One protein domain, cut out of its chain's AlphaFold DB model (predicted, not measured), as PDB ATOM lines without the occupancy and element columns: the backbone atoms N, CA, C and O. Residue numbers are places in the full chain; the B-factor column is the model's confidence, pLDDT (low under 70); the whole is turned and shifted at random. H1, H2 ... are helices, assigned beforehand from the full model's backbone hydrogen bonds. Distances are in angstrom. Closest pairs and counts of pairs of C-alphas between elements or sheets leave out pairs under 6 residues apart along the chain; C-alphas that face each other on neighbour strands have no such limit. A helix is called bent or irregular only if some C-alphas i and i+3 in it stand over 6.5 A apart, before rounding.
ATOM      1  N   GLU A  11     168.450 147.030 187.842       98.25
ATOM      2  CA  GLU A  11     167.180 147.343 188.506       98.25
ATOM      3  C   GLU A  11     166.453 148.446 187.739       98.25
ATOM      4  O   GLU A  11     165.334 148.221 187.267       98.25
ATOM      5  N   THR A  12     167.141 149.555 187.452       98.44
ATOM      6  CA  THR A  12     166.609 150.630 186.601       98.44
ATOM      7  C   THR A  12     166.161 150.095 185.235       98.44
ATOM      8  O   THR A  12     165.075 150.424 184.749       98.44
ATOM      9  N   ILE A  13     166.948 149.216 184.596       98.50
ATOM     10  CA  ILE A  13     166.545 148.604 183.316       98.50
ATOM     11  C   ILE A  13     165.257 147.785 183.486       98.50
ATOM     12  O   ILE A  13     164.342 147.889 182.660       98.50
ATOM     13  N   ALA A  14     165.168 146.958 184.528       98.31
ATOM     14  CA  ALA A  14     163.994 146.131 184.782       98.31
ATOM     15  C   ALA A  14     162.732 146.979 185.020       98.31
ATOM     16  O   ALA A  14     161.670 146.657 184.473       98.31
ATOM     17  N   GLU A  15     162.844 148.083 185.759       98.38
ATOM     18  CA  GLU A  15     161.756 149.039 185.984       98.38
ATOM     19  C   GLU A  15     161.289 149.699 184.685       98.38
ATOM     20  O   GLU A  15     160.093 149.682 184.369       98.38
ATOM     21  N   MET A  16     162.225 150.192 183.867       98.38
ATOM     22  CA  MET A  16     161.914 150.764 182.554       98.38
ATOM     23  C   MET A  16     161.170 149.751 181.671       98.38
ATOM     24  O   MET A  16     160.136 150.071 181.070       98.38
ATOM     25  N   LEU A  17     161.663 148.506 181.601       97.81
ATOM     26  CA  LEU A  17     161.036 147.427 180.830       97.81
ATOM     27  C   LEU A  17     159.627 147.099 181.345       97.81
ATOM     28  O   LEU A  17     158.721 146.876 180.529       97.81
ATOM     29  N   LYS A  18     159.429 147.093 182.671       97.06
ATOM     30  CA  LYS A  18     158.129 146.881 183.326       97.06
ATOM     31  C   LYS A  18     157.143 147.988 182.952       97.06
ATOM     32  O   LYS A  18     156.031 147.663 182.534       97.06
ATOM     33  N   GLY A  19     157.568 149.253 182.984       96.81
ATOM     34  CA  GLY A  19     156.737 150.414 182.639       96.81
ATOM     35  C   GLY A  19     156.164 150.382 181.215       96.81
ATOM     36  O   GLY A  19     155.077 150.897 180.970       96.81
ATOM     37  N   LYS A  20     156.838 149.713 180.266       94.69
ATOM     38  CA  LYS A  20     156.361 149.565 178.873       94.69
ATOM     39  C   LYS A  20     155.906 148.152 178.497       94.69
ATOM     40  O   LYS A  20     155.581 147.903 177.330       94.69
ATOM     41  N   LYS A  21     155.831 147.227 179.462       91.19
ATOM     42  CA  LYS A  21     155.614 145.787 179.233       91.19
ATOM     43  C   LYS A  21     154.385 145.480 178.379       91.19
ATOM     44  O   LYS A  21     154.490 144.685 177.453       91.19
ATOM     45  N   ALA A  22     153.236 146.104 178.648       89.31
ATOM     46  CA  ALA A  22     151.997 145.819 177.916       89.31
ATOM     47  C   ALA A  22     152.109 146.161 176.419       89.31
ATOM     48  O   ALA A  22     151.767 145.352 175.556       89.31
ATOM     49  N   ARG A  23     152.646 147.345 176.096       86.69
ATOM     50  CA  ARG A  23     152.844 147.789 174.709       86.69
ATOM     51  C   ARG A  23     153.905 146.948 173.999       86.69
ATOM     52  O   ARG A  23     153.679 146.515 172.874       86.69
ATOM     53  N   MET A  24     155.030 146.683 174.661       87.62
ATOM     54  CA  MET A  24     156.135 145.941 174.051       87.62
ATOM     55  C   MET A  24     155.830 144.450 173.889       87.62
ATOM     56  O   MET A  24     156.212 143.880 172.873       87.62
ATOM     57  N   LYS A  25     155.083 143.830 174.816       85.50
ATOM     58  CA  LYS A  25     154.609 142.445 174.662       85.50
ATOM     59  C   LYS A  25     153.750 142.304 173.411       85.50
ATOM     60  O   LYS A  25     153.982 141.375 172.649       85.50
ATOM     61  N   ARG A  26     152.826 143.247 173.168       83.06
ATOM     62  CA  ARG A  26     152.048 143.271 171.920       83.06
ATOM     63  C   ARG A  26     152.977 143.325 170.709       83.06
ATOM     64  O   ARG A  26     152.921 142.446 169.866       83.06
ATOM     65  N   TYR A  27     153.898 144.277 170.646       82.56
ATOM     66  CA  TYR A  27     154.758 144.381 169.468       82.56
ATOM     67  C   TYR A  27     155.667 143.167 169.232       82.56
ATOM     68  O   TYR A  27     155.803 142.728 168.093       82.56
ATOM     69  N   LEU A  28     156.261 142.605 170.288       82.06
ATOM     70  CA  LEU A  28     157.184 141.475 170.170       82.06
ATOM     71  C   LEU A  28     156.482 140.153 169.832       82.06
ATOM     72  O   LEU A  28     157.102 139.304 169.205       82.06
ATOM     73  N   SER A  29     155.217 139.962 170.231       84.88
ATOM     74  CA  SER A  29     154.507 138.695 170.001       84.88
ATOM     75  C   SER A  29     153.709 138.637 168.700       84.88
ATOM     76  O   SER A  29     153.288 137.553 168.321       84.88
ATOM     77  N   HIS A  30     153.440 139.774 168.050       85.75
ATOM     78  CA  HIS A  30     152.536 139.813 166.893       85.75
ATOM     79  C   HIS A  30     153.265 139.772 165.548       85.75
ATOM     80  O   HIS A  30     152.606 139.600 164.533       85.75
ATOM     81  N   CYS A  31     154.594 139.934 165.503       90.19
ATOM     82  CA  CYS A  31     155.338 139.884 164.243       90.19
ATOM     83  C   CYS A  31     155.085 138.558 163.502       90.19
ATOM     84  O   CYS A  31     155.453 137.498 163.990       90.19
ATOM     85  N   VAL A  32     154.490 138.633 162.307       92.25
ATOM     86  CA  VAL A  32     154.161 137.467 161.461       92.25
ATOM     87  C   VAL A  32     155.239 137.149 160.417       92.25
ATOM     88  O   VAL A  32     154.978 136.441 159.455       92.25
ATOM     89  N   HIS A  33     156.440 137.722 160.557       91.19
ATOM     90  CA  HIS A  33     157.567 137.498 159.639       91.19
ATOM     91  C   HIS A  33     157.266 137.775 158.147       91.19
ATOM     92  O   HIS A  33     157.884 137.192 157.268       91.19
ATOM     93  N   CYS A  34     156.363 138.718 157.848       94.44
ATOM     94  CA  CYS A  34     155.964 139.073 156.474       94.44
ATOM     95  C   CYS A  34     156.990 139.901 155.679       94.44
ATOM     96  O   CYS A  34     156.733 140.237 154.531       94.44
ATOM     97  N   SER A  35     158.106 140.309 156.290       93.25
ATOM     98  CA  SER A  35     159.191 141.081 155.655       93.25
ATOM     99  C   SER A  35     158.847 142.461 155.059       93.25
ATOM    100  O   SER A  35     159.768 143.190 154.711       93.25
ATOM    101  N   LEU A  36     157.591 142.917 155.069       95.94
ATOM    102  CA  LEU A  36     157.194 144.241 154.543       95.94
ATOM    103  C   LEU A  36     157.940 145.424 155.189       95.94
ATOM    104  O   LEU A  36     158.228 146.435 154.545       95.94
ATOM    105  N   CYS A  37     158.305 145.296 156.468       96.62
ATOM    106  CA  CYS A  37     159.112 146.313 157.137       96.62
ATOM    107  C   CYS A  37     160.516 146.440 156.527       96.62
ATOM    108  O   CYS A  37     161.060 147.543 156.511       96.62
ATOM    109  N   ALA A  38     161.081 145.339 156.020       96.88
ATOM    110  CA  ALA A  38     162.395 145.294 155.390       96.88
ATOM    111  C   ALA A  38     162.393 146.105 154.094       96.88
ATOM    112  O   ALA A  38     163.172 147.046 153.972       96.88
ATOM    113  N   GLU A  39     161.445 145.824 153.198       95.00
ATOM    114  CA  GLU A  39     161.303 146.508 151.903       95.00
ATOM    115  C   GLU A  39     161.060 148.016 152.052       95.00
ATOM    116  O   GLU A  39     161.491 148.815 151.228       95.00
ATOM    117  N   SER A  40     160.430 148.428 153.155       96.50
ATOM    118  CA  SER A  40     160.182 149.842 153.464       96.50
ATOM    119  C   SER A  40     161.401 150.579 154.044       96.50
ATOM    120  O   SER A  40     161.384 151.803 154.203       96.50
ATOM    121  N   CYS A  41     162.444 149.862 154.469       97.94
ATOM    122  CA  CYS A  41     163.579 150.446 155.173       97.94
ATOM    123  C   CYS A  41     164.688 150.844 154.197       97.94
ATOM    124  O   CYS A  41     165.388 149.991 153.666       97.94
ATOM    125  N   PHE A  42     164.924 152.149 154.039       96.69
ATOM    126  CA  PHE A  42     165.948 152.634 153.108       96.69
ATOM    127  C   PHE A  42     167.369 152.156 153.455       96.69
ATOM    128  O   PHE A  42     168.142 151.916 152.544       96.69
ATOM    129  N   LEU A  43     167.702 151.970 154.740       96.94
ATOM    130  CA  LEU A  43     169.008 151.426 155.137       96.94
ATOM    131  C   LEU A  43     169.149 149.954 154.735       96.94
ATOM    132  O   LEU A  43     170.187 149.558 154.238       96.94
ATOM    133  N   TYR A  44     168.092 149.149 154.879       97.44
ATOM    134  CA  TYR A  44     168.114 147.767 154.391       97.44
ATOM    135  C   TYR A  44     168.347 147.714 152.878       97.44
ATOM    136  O   TYR A  44     169.156 146.928 152.402       97.44
ATOM    137  N   MET A  45     167.678 148.595 152.133       96.81
ATOM    138  CA  MET A  45     167.835 148.676 150.681       96.81
ATOM    139  C   MET A  45     169.204 149.222 150.254       96.81
ATOM    140  O   MET A  45     169.723 148.781 149.237       96.81
ATOM    141  N   ALA A  46     169.782 150.157 151.014       96.88
ATOM    142  CA  ALA A  46     171.078 150.769 150.719       96.88
ATOM    143  C   ALA A  46     172.280 149.872 151.059       96.88
ATOM    144  O   ALA A  46     173.364 150.111 150.543       96.88
ATOM    145  N   HIS A  47     172.095 148.861 151.911       96.25
ATOM    146  CA  HIS A  47     173.140 147.924 152.333       96.25
ATOM    147  C   HIS A  47     172.909 146.526 151.751       96.25
ATOM    148  O   HIS A  47     172.916 145.542 152.486       96.25
ATOM    149  N   ASP A  48     172.603 146.447 150.453       97.06
ATOM    150  CA  ASP A  48     172.447 145.191 149.701       97.06
ATOM    151  C   ASP A  48     171.551 144.145 150.380       97.06
ATOM    152  O   ASP A  48     171.763 142.936 150.273       97.06
ATOM    153  N   LYS A  49     170.502 144.613 151.071       96.06
ATOM    154  CA  LYS A  49     169.557 143.765 151.807       96.06
ATOM    155  C   LYS A  49     170.222 142.927 152.908       96.06
ATOM    156  O   LYS A  49     169.723 141.850 153.240       96.06
ATOM    157  N   ASP A  50     171.291 143.428 153.526       96.50
ATOM    158  CA  ASP A  50     171.893 142.808 154.706       96.50
ATOM    159  C   ASP A  50     170.842 142.689 155.841       96.50
ATOM    160  O   ASP A  50     170.280 143.700 156.298       96.50
ATOM    161  N   PRO A  51     170.557 141.463 156.334       93.88
ATOM    162  CA  PRO A  51     169.598 141.214 157.407       93.88
ATOM    163  C   PRO A  51     169.815 142.048 158.674       93.88
ATOM    164  O   PRO A  51     168.837 142.336 159.372       93.88
ATOM    165  N   GLN A  52     171.042 142.484 158.976       95.31
ATOM    166  CA  GLN A  52     171.324 143.332 160.138       95.31
ATOM    167  C   GLN A  52     170.620 144.697 160.070       95.31
ATOM    168  O   GLN A  52     170.294 145.296 161.106       95.31
ATOM    169  N   TYR A  53     170.302 145.161 158.856       96.12
ATOM    170  CA  TYR A  53     169.537 146.376 158.594       96.12
ATOM    171  C   TYR A  53     168.027 146.138 158.476       96.12
ATOM    172  O   TYR A  53     167.264 147.097 158.315       96.12
ATOM    173  N   MET A  54     167.538 144.912 158.645       96.81
ATOM    174  CA  MET A  54     166.104 144.636 158.656       96.81
ATOM    175  C   MET A  54     165.437 145.195 159.935       96.81
ATOM    176  O   MET A  54     165.905 144.927 161.043       96.81
ATOM    177  N   PRO A  55     164.322 145.954 159.859       97.12
ATOM    178  CA  PRO A  55     163.675 146.529 161.047       97.12
ATOM    179  C   PRO A  55     163.253 145.516 162.118       97.12
ATOM    180  O   PRO A  55     163.429 145.780 163.308       97.12
ATOM    181  N   SER A  56     162.729 144.353 161.723       95.62
ATOM    182  CA  SER A  56     162.388 143.270 162.654       95.62
ATOM    183  C   SER A  56     163.631 142.710 163.353       95.62
ATOM    184  O   SER A  56     163.615 142.551 164.575       95.62
ATOM    185  N   TYR A  57     164.726 142.493 162.612       95.69
ATOM    186  CA  TYR A  57     166.012 142.059 163.163       95.69
ATOM    187  C   TYR A  57     166.511 143.041 164.224       95.69
ATOM    188  O   TYR A  57     166.786 142.629 165.351       95.69
ATOM    189  N   LYS A  58     166.518 144.348 163.922       96.69
ATOM    190  CA  LYS A  58     166.942 145.393 164.873       96.69
ATOM    191  C   LYS A  58     166.170 145.319 166.180       96.69
ATOM    192  O   LYS A  58     166.762 145.414 167.250       96.69
ATOM    193  N   VAL A  59     164.850 145.135 166.115       96.06
ATOM    194  CA  VAL A  59     163.999 145.023 167.307       96.06
ATOM    195  C   VAL A  59     164.314 143.759 168.102       96.06
ATOM    196  O   VAL A  59     164.486 143.838 169.318       96.06
ATOM    197  N   ILE A  60     164.394 142.606 167.438       94.50
ATOM    198  CA  ILE A  60     164.625 141.309 168.086       94.50
ATOM    199  C   ILE A  60     166.005 141.278 168.749       94.50
ATOM    200  O   ILE A  60     166.119 140.884 169.913       94.50
ATOM    201  N   GLN A  61     167.033 141.752 168.043       96.69
ATOM    202  CA  GLN A  61     168.429 141.702 168.481       96.69
ATOM    203  C   GLN A  61     168.830 142.826 169.441       96.69
ATOM    204  O   GLN A  61     169.895 142.747 170.046       96.69
ATOM    205  N   SER A  62     167.970 143.827 169.655       97.62
ATOM    206  CA  SER A  62     168.148 144.834 170.709       97.62
ATOM    207  C   SER A  62     167.121 144.648 171.832       97.62
ATOM    208  O   SER A  62     167.334 143.895 172.787       97.62
ATOM    209  N   LEU A  63     165.962 145.296 171.712       97.00
ATOM    210  CA  LEU A  63     164.919 145.327 172.731       97.00
ATOM    211  C   LEU A  63     164.346 143.938 173.044       97.00
ATOM    212  O   LEU A  63     164.039 143.646 174.199       97.00
ATOM    213  N   GLY A  64     164.227 143.062 172.045       95.81
ATOM    214  CA  GLY A  64     163.784 141.681 172.237       95.81
ATOM    215  C   GLY A  64     164.693 140.915 173.200       95.81
ATOM    216  O   GLY A  64     164.208 140.281 174.140       95.81
ATOM    217  N   ARG A  65     166.017 141.040 173.040       96.94
ATOM    218  CA  ARG A  65     167.006 140.439 173.949       96.94
ATOM    219  C   ARG A  65     166.977 141.061 175.346       96.94
ATOM    220  O   ARG A  65     167.060 140.307 176.317       96.94
ATOM    221  N   LEU A  66     166.768 142.377 175.471       97.44
ATOM    222  CA  LEU A  66     166.555 143.044 176.769       97.44
ATOM    223  C   LEU A  66     165.357 142.444 177.524       97.44
ATOM    224  O   LEU A  66     165.480 142.088 178.699       97.44
ATOM    225  N   TYR A  67     164.219 142.255 176.845       96.25
ATOM    226  CA  TYR A  67     163.041 141.612 177.437       96.25
ATOM    227  C   TYR A  67     163.280 140.134 177.765       96.25
ATOM    228  O   TYR A  67     162.904 139.691 178.852       96.25
ATOM    229  N   LYS A  68     163.940 139.376 176.877       95.06
ATOM    230  CA  LYS A  68     164.274 137.957 177.103       95.06
ATOM    231  C   LYS A  68     165.146 137.775 178.348       95.06
ATOM    232  O   LYS A  68     164.894 136.872 179.142       95.06
ATOM    233  N   LYS A  69     166.129 138.658 178.545       97.19
ATOM    234  CA  LYS A  69     167.023 138.670 179.714       97.19
ATOM    235  C   LYS A  69     166.422 139.373 180.938       97.19
ATOM    236  O   LYS A  69     167.049 139.389 181.991       97.19
ATOM    237  N   ARG A  70     165.213 139.938 180.831       96.62
ATOM    238  CA  ARG A  70     164.542 140.703 181.901       96.62
ATOM    239  C   ARG A  70     165.419 141.835 182.459       96.62
ATOM    240  O   ARG A  70     165.433 142.055 183.663       96.62
ATOM    241  N   GLY A  71     166.188 142.500 181.597       97.31
ATOM    242  CA  GLY A  71     167.119 143.561 181.996       97.31
ATOM    243  C   GLY A  71     168.404 143.095 182.692       97.31
ATOM    244  O   GLY A  71     169.262 143.926 182.958       97.31
ATOM    245  N   LYS A  72     168.589 141.788 182.938       97.94
ATOM    246  CA  LYS A  72     169.824 141.222 183.508       97.94
ATOM    247  C   LYS A  72     170.911 141.141 182.434       97.94
ATOM    248  O   LYS A  72     171.083 140.104 181.786       97.94
ATOM    249  N   VAL A  73     171.571 142.266 182.187       97.56
ATOM    250  CA  VAL A  73     172.569 142.449 181.125       97.56
ATOM    251  C   VAL A  73     173.829 143.108 181.669       97.56
ATOM    252  O   VAL A  73     173.775 143.814 182.673       97.56
ATOM    253  N   ASP A  74     174.953 142.863 181.004       96.94
ATOM    254  CA  ASP A  74     176.242 143.483 181.295       96.94
ATOM    255  C   ASP A  74     176.528 144.643 180.324       96.94
ATOM    256  O   ASP A  74     175.757 144.936 179.403       96.94
ATOM    257  N   ARG A  75     177.644 145.338 180.548       95.75
ATOM    258  CA  ARG A  75     178.066 146.469 179.716       95.75
ATOM    259  C   ARG A  75     178.369 146.039 178.285       95.75
ATOM    260  O   ARG A  75     177.922 146.706 177.356       95.75
ATOM    261  N   ARG A  76     179.027 144.889 178.112       95.12
ATOM    262  CA  ARG A  76     179.303 144.283 176.803       95.12
ATOM    263  C   ARG A  76     178.027 144.099 175.981       95.12
ATOM    264  O   ARG A  76     178.001 144.465 174.814       95.12
ATOM    265  N   PHE A  77     176.944 143.611 176.586       96.75
ATOM    266  CA  PHE A  77     175.650 143.502 175.914       96.75
ATOM    267  C   PHE A  77     175.121 144.864 175.441       96.75
ATOM    268  O   PHE A  77     174.590 144.969 174.338       96.75
ATOM    269  N   LEU A  78     175.245 145.913 176.261       97.19
ATOM    270  CA  LEU A  78     174.797 147.255 175.873       97.19
ATOM    271  C   LEU A  78     175.633 147.827 174.719       97.19
ATOM    272  O   LEU A  78     175.068 148.459 173.825       97.19
ATOM    273  N   MET A  79     176.942 147.563 174.706       94.50
ATOM    274  CA  MET A  79     177.836 147.927 173.601       94.50
ATOM    275  C   MET A  79     177.520 147.136 172.324       94.50
ATOM    276  O   MET A  79     177.505 147.707 171.241       94.50
ATOM    277  N   GLU A  80     177.150 145.859 172.435       93.62
ATOM    278  CA  GLU A  80     176.722 145.042 171.292       93.62
ATOM    279  C   GLU A  80     175.456 145.614 170.626       93.62
ATOM    280  O   GLU A  80     175.387 145.771 169.406       93.62
ATOM    281  N   ILE A  81     174.441 145.989 171.416       97.00
ATOM    282  CA  ILE A  81     173.198 146.541 170.854       97.00
ATOM    283  C   ILE A  81     173.331 148.008 170.421       97.00
ATOM    284  O   ILE A  81     172.464 148.484 169.685       97.00
ATOM    285  N   LYS A  82     174.389 148.725 170.841       95.56
ATOM    286  CA  LYS A  82     174.668 150.127 170.472       95.56
ATOM    287  C   LYS A  82     174.711 150.291 168.950       95.56
ATOM    288  O   LYS A  82     173.959 151.106 168.411       95.56
ATOM    289  N   GLY A  83     175.490 149.462 168.252       91.06
ATOM    290  CA  GLY A  83     175.578 149.498 166.785       91.06
ATOM    291  C   GLY A  83     174.214 149.304 166.113       91.06
ATOM    292  O   GLY A  83     173.820 150.066 165.235       91.06
ATOM    293  N   ILE A  84     173.404 148.374 166.623       95.88
ATOM    294  CA  ILE A  84     172.062 148.102 166.089       95.88
ATOM    295  C   ILE A  84     171.134 149.314 166.253       95.88
ATOM    296  O   ILE A  84     170.409 149.687 165.326       95.88
ATOM    297  N   VAL A  85     171.101 149.916 167.446       97.50
ATOM    298  CA  VAL A  85     170.119 150.964 167.750       97.50
ATOM    299  C   VAL A  85     170.525 152.334 167.216       97.50
ATOM    300  O   VAL A  85     169.633 153.165 167.037       97.50
ATOM    301  N   TRP A  86     171.809 152.590 166.937       96.06
ATOM    302  CA  TRP A  86     172.292 153.859 166.374       96.06
ATOM    303  C   TRP A  86     172.759 153.775 164.924       96.06
ATOM    304  O   TRP A  86     172.259 154.557 164.119       96.06
ATOM    305  N   ASN A  87     173.613 152.818 164.570       92.69
ATOM    306  CA  ASN A  87     174.206 152.753 163.230       92.69
ATOM    307  C   ASN A  87     173.204 152.184 162.224       92.69
ATOM    308  O   ASN A  87     173.038 152.711 161.130       92.69
ATOM    309  N   HIS A  88     172.436 151.163 162.617       95.69
ATOM    310  CA  HIS A  88     171.515 150.513 161.683       95.69
ATOM    311  C   HIS A  88     170.145 151.208 161.617       95.69
ATOM    312  O   HIS A  88     169.276 150.792 160.850       95.69
ATOM    313  N   CYS A  89     169.873 152.245 162.415       96.50
ATOM    314  CA  CYS A  89     168.570 152.910 162.436       96.50
ATOM    315  C   CYS A  89     168.684 154.402 162.724       96.50
ATOM    316  O   CYS A  89     169.139 154.786 163.788       96.50
ATOM    317  N   VAL A  90     168.122 155.248 161.862       96.12
ATOM    318  CA  VAL A  90     168.060 156.707 162.088       96.12
ATOM    319  C   VAL A  90     166.709 157.193 162.636       96.12
ATOM    320  O   VAL A  90     166.465 158.388 162.701       96.12
ATOM    321  N   LEU A  91     165.810 156.278 163.026       97.50
ATOM    322  CA  LEU A  91     164.439 156.590 163.471       97.50
ATOM    323  C   LEU A  91     163.593 157.387 162.448       97.50
ATOM    324  O   LEU A  91     162.719 158.151 162.838       97.50
ATOM    325  N   CYS A  92     163.780 157.164 161.142       96.94
ATOM    326  CA  CYS A  92     163.077 157.911 160.082       96.94
ATOM    327  C   CYS A  92     161.555 157.690 160.000       96.94
ATOM    328  O   CYS A  92     160.889 158.359 159.217       96.94
ATOM    329  N   GLY A  93     160.999 156.704 160.713       95.88
ATOM    330  CA  GLY A  93     159.560 156.417 160.692       95.88
ATOM    331  C   GLY A  93     159.029 155.695 159.446       95.88
ATOM    332  O   GLY A  93     157.867 155.315 159.440       95.88
ATOM    333  N   ARG A  94     159.852 155.458 158.415       95.44
ATOM    334  CA  ARG A  94     159.390 154.923 157.116       95.44
ATOM    335  C   ARG A  94     159.003 153.442 157.109       95.44
ATOM    336  O   ARG A  94     158.294 153.009 156.212       95.44
ATOM    337  N   CYS A  95     159.495 152.646 158.056       96.06
ATOM    338  CA  CYS A  95     159.227 151.208 158.069       96.06
ATOM    339  C   CYS A  95     157.732 150.920 158.280       96.06
ATOM    340  O   CYS A  95     157.153 151.339 159.283       96.06
ATOM    341  N   TYR A  96     157.138 150.153 157.367       95.12
ATOM    342  CA  TYR A  96     155.730 149.777 157.413       95.12
ATOM    343  C   TYR A  96     155.521 148.430 158.114       95.12
ATOM    344  O   TYR A  96     156.303 147.491 157.952       95.12
ATOM    345  N   CYS A  97     154.444 148.318 158.891       95.00
ATOM    346  CA  CYS A  97     154.011 147.052 159.465       95.00
ATOM    347  C   CYS A  97     152.478 146.955 159.433       95.00
ATOM    348  O   CYS A  97     151.823 147.741 160.123       95.00
ATOM    349  N   PRO A  98     151.891 145.982 158.709       93.75
ATOM    350  CA  PRO A  98     150.437 145.911 158.514       93.75
ATOM    351  C   PRO A  98     149.661 145.587 159.800       93.75
ATOM    352  O   PRO A  98     148.490 145.911 159.926       93.75
ATOM    353  N   ILE A  99     150.326 144.980 160.781       91.50
ATOM    354  CA  ILE A  99     149.761 144.608 162.090       91.50
ATOM    355  C   ILE A  99     150.007 145.679 163.171       91.50
ATOM    356  O   ILE A  99     149.757 145.445 164.354       91.50
ATOM    357  N   GLY A 100     150.558 146.841 162.800       89.81
ATOM    358  CA  GLY A 100     150.718 147.985 163.702       89.81
ATOM    359  C   GLY A 100     151.937 147.945 164.636       89.81
ATOM    360  O   GLY A 100     151.965 148.672 165.633       89.81
ATOM    361  N   VAL A 101     152.964 147.132 164.347       93.06
ATOM    362  CA  VAL A 101     154.235 147.190 165.095       93.06
ATOM    363  C   VAL A 101     154.971 148.483 164.760       93.06
ATOM    364  O   VAL A 101     155.436 148.682 163.640       93.06
ATOM    365  N   HIS A 102     155.138 149.347 165.760       93.69
ATOM    366  CA  HIS A 102     155.839 150.614 165.587       93.69
ATOM    367  C   HIS A 102     157.324 150.488 165.960       93.69
ATOM    368  O   HIS A 102     157.742 150.863 167.062       93.69
ATOM    369  N   VAL A 103     158.126 149.963 165.025       95.44
ATOM    370  CA  VAL A 103     159.581 149.759 165.181       95.44
ATOM    371  C   VAL A 103     160.323 151.005 165.689       95.44
ATOM    372  O   VAL A 103     161.102 150.856 166.634       95.44
ATOM    373  N   PRO A 104     160.097 152.231 165.168       96.56
ATOM    374  CA  PRO A 104     160.852 153.401 165.615       96.56
ATOM    375  C   PRO A 104     160.686 153.661 167.115       96.56
ATOM    376  O   PRO A 104     161.665 153.929 167.803       96.56
ATOM    377  N   SER A 105     159.478 153.491 167.672       96.06
ATOM    378  CA  SER A 105     159.283 153.618 169.126       96.06
ATOM    379  C   SER A 105     160.006 152.534 169.922       96.06
ATOM    380  O   SER A 105     160.424 152.797 171.048       96.06
ATOM    381  N   MET A 106     160.136 151.324 169.376       96.25
ATOM    382  CA  MET A 106     160.851 150.231 170.041       96.25
ATOM    383  C   MET A 106     162.355 150.509 170.080       96.25
ATOM    384  O   MET A 106     162.962 150.427 171.145       96.25
ATOM    385  N   ILE A 107     162.941 150.930 168.955       98.06
ATOM    386  CA  ILE A 107     164.360 151.307 168.888       98.06
ATOM    387  C   ILE A 107     164.638 152.544 169.747       98.06
ATOM    388  O   ILE A 107     165.601 152.558 170.509       98.06
ATOM    389  N   ALA A 108     163.767 153.557 169.710       98.06
ATOM    390  CA  ALA A 108     163.888 154.729 170.575       98.06
ATOM    391  C   ALA A 108     163.889 154.343 172.061       98.06
ATOM    392  O   ALA A 108     164.661 154.893 172.842       98.06
ATOM    393  N   PHE A 109     163.073 153.361 172.453       98.12
ATOM    394  CA  PHE A 109     163.066 152.873 173.825       98.12
ATOM    395  C   PHE A 109     164.345 152.108 174.193       98.12
ATOM    396  O   PHE A 109     164.881 152.332 175.276       98.12
ATOM    397  N   ALA A 110     164.881 151.282 173.291       98.31
ATOM    398  CA  ALA A 110     166.185 150.650 173.497       98.31
ATOM    399  C   ALA A 110     167.305 151.696 173.667       98.31
ATOM    400  O   ALA A 110     168.120 151.571 174.580       98.31
ATOM    401  N   ARG A 111     167.289 152.784 172.879       98.44
ATOM    402  CA  ARG A 111     168.204 153.926 173.066       98.44
ATOM    403  C   ARG A 111     168.033 154.589 174.431       98.44
ATOM    404  O   ARG A 111     169.027 154.946 175.047       98.44
ATOM    405  N   SER A 112     166.802 154.776 174.915       98.50
ATOM    406  CA  SER A 112     166.560 155.328 176.259       98.50
ATOM    407  C   SER A 112     167.159 154.452 177.359       98.50
ATOM    408  O   SER A 112     167.729 154.992 178.299       98.50
ATOM    409  N   ILE A 113     167.061 153.125 177.229       98.50
ATOM    410  CA  ILE A 113     167.698 152.178 178.156       98.50
ATOM    411  C   ILE A 113     169.222 152.311 178.088       98.50
ATOM    412  O   ILE A 113     169.868 152.429 179.116       98.50
ATOM    413  N   CYS A 114     169.810 152.365 176.893       98.19
ATOM    414  CA  CYS A 114     171.257 152.557 176.754       98.19
ATOM    415  C   CYS A 114     171.716 153.879 177.403       98.19
ATOM    416  O   CYS A 114     172.669 153.893 178.179       98.19
ATOM    417  N   ARG A 115     170.983 154.977 177.172       98.00
ATOM    418  CA  ARG A 115     171.282 156.289 177.763       98.00
ATOM    419  C   ARG A 115     171.165 156.311 179.285       98.00
ATOM    420  O   ARG A 115     171.985 156.968 179.914       98.00
ATOM    421  N   SER A 116     170.205 155.595 179.883       98.12
ATOM    422  CA  SER A 116     170.111 155.517 181.352       98.12
ATOM    423  C   SER A 116     171.328 154.838 181.981       98.12
ATOM    424  O   SER A 116     171.628 155.077 183.142       98.12
ATOM    425  N   GLN A 117     172.068 154.052 181.196       97.88
ATOM    426  CA  GLN A 117     173.312 153.393 181.597       97.88
ATOM    427  C   GLN A 117     174.565 154.154 181.133       97.88
ATOM    428  O   GLN A 117     175.682 153.641 181.217       97.88
ATOM    429  N   GLY A 118     174.413 155.369 180.597       95.88
ATOM    430  CA  GLY A 118     175.523 156.148 180.049       95.88
ATOM    431  C   GLY A 118     176.178 155.499 178.825       95.88
ATOM    432  O   GLY A 118     177.400 155.531 178.700       95.88
TER     433      GLY A 118
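This is residues 11 to 118 of the 132 residues of the protein "(Fe-S)-binding protein" of Deltaproteobacteria bacterium (UniProt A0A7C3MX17). Three helices, H5, H6 and H7, make a core whose centres form a triangle: H6 folds back beside H5, and H7 crosses H5 at a steep tilt. H2 covers the side of H5 and H7 away from H6, though loosely, while H1 sits at one end of the long axis and the short H3 and H4 at the other, where the long link of residues 87 to 102 loops from H6 past H3 and H2 to H7. The printed part has 108 residues with seven named helices, H1 to H7 in chain order, and no named strand; the class is all helix. It is compact, with a radius of gyration of the C-alphas of 13.2 A and spans of 37 by 26 by 19 A.

H1, residues 11 to 19, begins at C-alpha 11 at (167.180, 147.343, 188.506) and is 12.4 A long from first to last C-alpha. H2, residues 21 to 30, measures 14.1 A. H3, residues 36 to 39, measures 5.4 A, and H4, residues 42 to 46, measures 6.0 A. H5, residues 55 to 68, begins at C-alpha 55 at (163.675, 146.529, 161.047) and measures 18.2 A; it is neither bent nor irregular, but only just: C-alphas 60 and 63 are 6.1 A apart. H6, residues 75 to 86, measures 16.3 A and is likewise only just neither bent nor irregular, with C-alphas 80 and 83 at 6.4 A. H7, residues 103 to 116, measures 20.1 A and ends at C-alpha 116 at (170.111, 155.517, 181.352).

H5 and H7 are the hub, touching three helices each. They touch at a steep tilt of 46 degrees, the same way, with the closest C-alphas, Leu 63 and Ala 110, 5.5 A apart. H5 and H6 form a helical hairpin at a shallow tilt of 27 degrees; their closest C-alphas, Ser 62 and Ile 81, are 5.3 A apart. H6 and H7 form another, at a steep tilt of 39 degrees, with the C-alphas of Val 85 and Ile 107 closest at 5.9 A. H1 and H7 only just touch, with 3 pairs of C-alphas within 8 A, the closest Ile 13 and Ile 113 at 6.4 A. H2 is close to H5 but not clearly touching, the closest C-alphas being Leu 28 and Gly 64 at 6.9 A. H3 touches H5, with the C-alphas of Ala 38 and Pro 55 closest at 5.9 A. H3 and H4 touch only at the corner, and only just, with 3 pairs of C-alphas within 8 A, the closest Ala 38 and Tyr 44 at 6.3 A. Every O i to N i+4 pair is within hydrogen-bond range in H1, H2, H4 and H7, against 8 of 10 in H5 and 6 of 8 in H6; H3 is too short for such a pair.

The two C-alphas farthest apart, those of Glu 11 and Asp 48, are 39.2 A from each other. The printed part has no cut, and the link from H6 to H7 is long, with 16 residues. The mean pLDDT of the printed part is 95.2, and no printed residue is under 70.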